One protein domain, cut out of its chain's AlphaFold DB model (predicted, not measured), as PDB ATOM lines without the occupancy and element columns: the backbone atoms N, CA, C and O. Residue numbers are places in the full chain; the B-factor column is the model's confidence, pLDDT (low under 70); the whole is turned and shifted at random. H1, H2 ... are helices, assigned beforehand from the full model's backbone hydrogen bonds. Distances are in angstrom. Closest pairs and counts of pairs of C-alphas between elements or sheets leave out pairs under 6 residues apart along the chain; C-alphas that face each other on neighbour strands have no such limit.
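This is residues 91 to 136 of the 136 residues of an uncharacterized protein of Aegilops tauschii subsp. strangulata (UniProt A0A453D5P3). One long helix, H2, makes nearly the whole length of a rod, and the short helix H1 with the loop of residues 97 to 104 folds back beside its first turns as a small head. The far part, residues 117 to 136, of which 117 to 134 belong to H2, sticks out free. The printed part has 46 residues with two named helices, H1 then H2, and no named strand; the class is all helix. It is extended, with a radius of gyration of the C-alphas of 14.9 A and spans of 48 by 15 by 12 A.

H2, residues 105 to 134, only just touches H1, residues 91 to 96, with 3 pairs of C-alphas within 8 A. The closest C-alphas are those of Leu 108 and Arg 94, 7.0 A apart. H2 touches H1 with residues 108 to 112 alone. Their lines stand at a shallow tilt of 30 degrees, and they run the same way. In H1 and H2 every O i to N i+4 pair is within hydrogen-bond range.

H2 measures 42.5 A from C-alpha 105 at (363.992, 145.362, 263.627) to C-alpha 134 at (363.517, 135.874, 305.053). H1 begins with C-alpha 91 at (356.376, 148.863, 268.042).

The C-alphas of Glu 104 and Gln 136, the two farthest apart, are 47.9 A apart. The printed part has no cut, and the link from H1 to H2 is short, with 8 residues. The mean pLDDT of the printed part is 92.9; residue 136, the chain's last, is under 70.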
ATOM      1  N   ASP A  91     356.569 147.586 267.347       91.88
ATOM      2  CA  ASP A  91     356.376 148.863 268.042       91.88
ATOM      3  C   ASP A  91     356.193 148.705 269.555       91.88
ATOM      4  O   ASP A  91     356.681 149.522 270.338       91.88
ATOM      5  N   ALA A  92     355.530 147.634 270.001       93.69
ATOM      6  CA  ALA A  92     355.455 147.310 271.423       93.69
ATOM      7  C   ALA A  92     356.842 146.986 272.003       93.69
ATOM      8  O   ALA A  92     357.184 147.488 273.074       93.69
ATOM      9  N   LEU A  93     357.669 146.223 271.278       94.19
ATOM     10  CA  LEU A  93     359.056 145.967 271.681       94.19
ATOM     11  C   LEU A  93     359.882 147.257 271.722       94.19
ATOM     12  O   LEU A  93     360.629 147.457 272.674       94.19
ATOM     13  N   ARG A  94     359.707 148.176 270.764       94.94
ATOM     14  CA  ARG A  94     360.389 149.486 270.767       94.94
ATOM     15  C   ARG A  94     360.089 150.315 272.017       94.94
ATOM     16  O   ARG A  94     360.963 151.053 272.467       94.94
ATOM     17  N   ARG A  95     358.869 150.204 272.557       95.38
ATOM     18  CA  ARG A  95     358.446 150.879 273.797       95.38
ATOM     19  C   ARG A  95     358.942 150.175 275.061       95.38
ATOM     20  O   ARG A  95     359.203 150.845 276.052       95.38
ATOM     21  N   LEU A  96     359.055 148.846 275.036       95.06
ATOM     22  CA  LEU A  96     359.452 148.044 276.196       95.06
ATOM     23  C   LEU A  96     360.975 147.968 276.377       95.06
ATOM     24  O   LEU A  96     361.468 147.965 277.502       95.06
ATOM     25  N   VAL A  97     361.722 147.874 275.276       95.06
ATOM     26  CA  VAL A  97     363.177 147.706 275.296       95.06
ATOM     27  C   VAL A  97     363.847 149.058 275.552       95.06
ATOM     28  O   VAL A  97     363.600 150.010 274.802       95.06
ATOM     29  N   PRO A  98     364.735 149.172 276.558       93.25
ATOM     30  CA  PRO A  98     365.454 150.411 276.827       93.25
ATOM     31  C   PRO A  98     366.224 150.900 275.592       93.25
ATOM     32  O   PRO A  98     367.128 150.233 275.092       93.25
ATOM     33  N   GLY A  99     365.867 152.084 275.088       90.19
ATOM     34  CA  GLY A  99     366.482 152.657 273.886       90.19
ATOM     35  C   GLY A  99     366.016 152.045 272.556       90.19
ATOM     36  O   GLY A  99     366.680 152.269 271.544       90.19
ATOM     37  N   GLY A 100     364.899 151.306 272.547       92.44
ATOM     38  CA  GLY A 100     364.336 150.627 271.373       92.44
ATOM     39  C   GLY A 100     363.613 151.526 270.361       92.44
ATOM     40  O   GLY A 100     363.476 151.130 269.205       92.44
ATOM     41  N   ALA A 101     363.192 152.737 270.751       90.75
ATOM     42  CA  ALA A 101     362.324 153.618 269.953       90.75
ATOM     43  C   ALA A 101     362.768 153.790 268.483       90.75
ATOM     44  O   ALA A 101     361.948 153.671 267.576       90.75
ATOM     45  N   GLY A 102     364.068 153.985 268.239       89.06
ATOM     46  CA  GLY A 102     364.638 154.208 266.901       89.06
ATOM     47  C   GLY A 102     365.474 153.056 266.330       89.06
ATOM     48  O   GLY A 102     366.281 153.300 265.443       89.06
ATOM     49  N   MET A 103     365.371 151.829 266.854       91.31
ATOM     50  CA  MET A 103     366.236 150.709 266.427       91.31
ATOM     51  C   MET A 103     365.693 149.971 265.198       91.31
ATOM     52  O   MET A 103     364.496 149.761 265.105       91.31
ATOM     53  N   GLU A 104     366.526 149.504 264.271       92.19
ATOM     54  CA  GLU A 104     366.065 148.598 263.202       92.19
ATOM     55  C   GLU A 104     365.582 147.255 263.774       92.19
ATOM     56  O   GLU A 104     366.047 146.836 264.834       92.19
ATOM     57  N   TYR A 105     364.662 146.561 263.091       91.19
ATOM     58  CA  TYR A 105     363.992 145.362 263.627       91.19
ATOM     59  C   TYR A 105     364.972 144.283 264.128       91.19
ATOM     60  O   TYR A 105     364.829 143.801 265.249       91.19
ATOM     61  N   CYS A 106     366.018 143.951 263.362       93.62
ATOM     62  CA  CYS A 106     367.016 142.959 263.787       93.62
ATOM     63  C   CYS A 106     367.775 143.403 265.048       93.62
ATOM     64  O   CYS A 106     367.897 142.636 266.001       93.62
ATOM     65  N   SER A 107     368.222 144.661 265.094       92.75
ATOM     66  CA  SER A 107     368.904 145.214 266.269       92.75
ATOM     67  C   SER A 107     367.977 145.303 267.484       92.75
ATOM     68  O   SER A 107     368.421 145.109 268.613       92.75
ATOM     69  N   LEU A 108     366.688 145.574 267.268       95.50
ATOM     70  CA  LEU A 108     365.672 145.580 268.316       95.50
ATOM     71  C   LEU A 108     365.498 144.183 268.922       95.50
ATOM     72  O   LEU A 108     365.419 144.061 270.143       95.50
ATOM     73  N   LEU A 109     365.469 143.129 268.103       95.50
ATOM     74  CA  LEU A 109     365.374 141.749 268.588       95.50
ATOM     75  C   LEU A 109     366.621 141.322 269.376       95.50
ATOM     76  O   LEU A 109     366.489 140.697 270.429       95.50
ATOM     77  N   GLU A 110     367.817 141.690 268.910       93.00
ATOM     78  CA  GLU A 110     369.073 141.431 269.629       93.00
ATOM     79  C   GLU A 110     369.087 142.111 271.005       93.00
ATOM     80  O   GLU A 110     369.327 141.451 272.021       93.00
ATOM     81  N   GLU A 111     368.735 143.399 271.062       95.38
ATOM     82  CA  GLU A 111     368.648 144.147 272.320       95.38
ATOM     83  C   GLU A 111     367.534 143.606 273.227       95.38
ATOM     84  O   GLU A 111     367.702 143.540 274.442       95.38
ATOM     85  N   THR A 112     366.415 143.138 272.660       96.81
ATOM     86  CA  THR A 112     365.351 142.461 273.423       96.81
ATOM     87  C   THR A 112     365.891 141.203 274.106       96.81
ATOM     88  O   THR A 112     365.609 140.963 275.280       96.81
ATOM     89  N   ALA A 113     366.694 140.398 273.404       96.00
ATOM     90  CA  ALA A 113     367.287 139.187 273.969       96.00
ATOM     91  C   ALA A 113     368.304 139.504 275.077       96.00
ATOM     92  O   ALA A 113     368.357 138.802 276.094       96.00
ATOM     93  N   ASP A 114     369.098 140.563 274.897       94.62
ATOM     94  CA  ASP A 114     369.978 141.090 275.941       94.62
ATOM     95  C   ASP A 114     369.178 141.563 277.161       94.62
ATOM     96  O   ASP A 114     369.486 141.168 278.289       94.62
ATOM     97  N   TYR A 115     368.102 142.319 276.942       96.75
ATOM     98  CA  TYR A 115     367.247 142.846 277.998       96.75
ATOM     99  C   TYR A 115     366.569 141.735 278.810       96.75
ATOM    100  O   TYR A 115     366.632 141.755 280.038       96.75
ATOM    101  N   VAL A 116     366.020 140.704 278.158       97.25
ATOM    102  CA  VAL A 116     365.439 139.532 278.843       97.25
ATOM    103  C   VAL A 116     366.481 138.811 279.705       97.25
ATOM    104  O   VAL A 116     366.184 138.412 280.834       97.25
ATOM    105  N   ARG A 117     367.723 138.666 279.220       93.06
ATOM    106  CA  ARG A 117     368.816 138.087 280.020       93.06
ATOM    107  C   ARG A 117     369.129 138.929 281.252       93.06
ATOM    108  O   ARG A 117     369.289 138.366 282.335       93.06
ATOM    109  N   CYS A 118     369.193 140.250 281.104       92.44
ATOM    110  CA  CYS A 118     369.406 141.165 282.224       92.44
ATOM    111  C   CYS A 118     368.259 141.108 283.241       92.44
ATOM    112  O   CYS A 118     368.529 140.991 284.435       92.44
ATOM    113  N   LEU A 119     367.003 141.102 282.787       96.94
ATOM    114  CA  LEU A 119     365.830 140.972 283.656       96.94
ATOM    115  C   LEU A 119     365.856 139.666 284.452       96.94
ATOM    116  O   LEU A 119     365.632 139.675 285.659       96.94
ATOM    117  N   ARG A 120     366.193 138.540 283.812       91.81
ATOM    118  CA  ARG A 120     366.313 137.254 284.512       91.81
ATOM    119  C   ARG A 120     367.363 137.309 285.617       91.81
ATOM    120  O   ARG A 120     367.100 136.846 286.723       91.81
ATOM    121  N   ALA A 121     368.533 137.875 285.325       93.06
ATOM    122  CA  ALA A 121     369.586 138.038 286.321       93.06
ATOM    123  C   ALA A 121     369.137 138.960 287.468       93.06
ATOM    124  O   ALA A 121     369.395 138.659 288.629       93.06
ATOM    125  N   GLN A 122     368.420 140.042 287.154       94.50
ATOM    126  CA  GLN A 122     367.872 140.960 288.151       94.50
ATOM    127  C   GLN A 122     366.885 140.255 289.086       94.50
ATOM    128  O   GLN A 122     367.009 140.383 290.300       94.50
ATOM    129  N   VAL A 123     365.950 139.474 288.543       97.19
ATOM    130  CA  VAL A 123     364.992 138.703 289.350       97.19
ATOM    131  C   VAL A 123     365.713 137.677 290.226       97.19
ATOM    132  O   VAL A 123     365.403 137.567 291.404       97.19
ATOM    133  N   GLN A 124     366.718 136.974 289.694       94.12
ATOM    134  CA  GLN A 124     367.511 136.014 290.473       94.12
ATOM    135  C   GLN A 124     368.260 136.672 291.638       94.12
ATOM    136  O   GLN A 124     368.290 136.119 292.733       94.12
ATOM    137  N   LEU A 125     368.846 137.853 291.420       96.94
ATOM    138  CA  LEU A 125     369.511 138.612 292.481       96.94
ATOM    139  C   LEU A 125     368.517 139.075 293.546       96.94
ATOM    140  O   LEU A 125     368.782 138.918 294.734       96.94
ATOM    141  N   MET A 126     367.372 139.612 293.123       97.94
ATOM    142  CA  MET A 126     366.328 140.066 294.040       97.94
ATOM    143  C   MET A 126     365.758 138.918 294.871       97.94
ATOM    144  O   MET A 126     365.553 139.093 296.067       97.94
ATOM    145  N   GLN A 127     365.568 137.746 294.264       95.31
ATOM    146  CA  GLN A 127     365.132 136.553 294.980       95.31
ATOM    147  C   GLN A 127     366.171 136.123 296.018       95.31
ATOM    148  O   GLN A 127     365.826 135.953 297.177       95.31
ATOM    149  N   GLY A 128     367.453 136.047 295.640       96.50
ATOM    150  CA  GLY A 128     368.515 135.690 296.582       96.50
ATOM    151  C   GLY A 128     368.622 136.661 297.762       96.50
ATOM    152  O   GLY A 128     368.837 136.230 298.889       96.50
ATOM    153  N   LEU A 129     368.426 137.966 297.534       96.81
ATOM    154  CA  LEU A 129     368.345 138.939 298.625       96.81
ATOM    155  C   LEU A 129     367.126 138.681 299.516       96.81
ATOM    156  O   LEU A 129     367.276 138.621 300.733       96.81
ATOM    157  N   ALA A 130     365.940 138.504 298.930       96.62
ATOM    158  CA  ALA A 130     364.720 138.227 299.682       96.62
ATOM    159  C   ALA A 130     364.842 136.952 300.530       96.62
ATOM    160  O   ALA A 130     364.448 136.965 301.692       96.62
ATOM    161  N   ASP A 131     365.452 135.894 299.994       95.69
ATOM    162  CA  ASP A 131     365.680 134.635 300.707       95.69
ATOM    163  C   ASP A 131     366.616 134.841 301.911       95.69
ATOM    164  O   ASP A 131     366.333 134.352 303.004       95.69
ATOM    165  N   LEU A 132     367.688 135.629 301.750       95.38
ATOM    166  CA  LEU A 132     368.614 135.957 302.842       95.38
ATOM    167  C   LEU A 132     367.943 136.772 303.957       95.38
ATOM    168  O   LEU A 132     368.232 136.546 305.129       95.38
ATOM    169  N   PHE A 133     367.061 137.710 303.604       94.44
ATOM    170  CA  PHE A 133     366.307 138.498 304.586       94.44
ATOM    171  C   PHE A 133     365.144 137.723 305.212       94.44
ATOM    172  O   PHE A 133     364.755 138.037 306.328       94.44
ATOM    173  N   SER A 134     364.601 136.715 304.526       90.06
ATOM    174  CA  SER A 134     363.517 135.874 305.053       90.06
ATOM    175  C   SER A 134     364.014 134.804 306.032       90.06
ATOM    176  O   SER A 134     363.225 134.277 306.806       90.06
ATOM    177  N   CYS A 135     365.308 134.466 305.992       74.69
ATOM    178  CA  CYS A 135     365.943 133.530 306.927       74.69
ATOM    179  C   CYS A 135     366.526 134.211 308.180       74.69
ATOM    180  O   CYS A 135     367.235 133.547 308.939       74.69
ATOM    181  N   GLN A 136     366.303 135.519 308.353       54.00
ATOM    182  CA  GLN A 136     366.850 136.323 309.449       54.00
ATOM    183  C   GLN A 136     365.811 136.586 310.539       54.00
ATOM    184  O   GLN A 136     364.619 136.735 310.191       54.00
TER     185      GLN A 136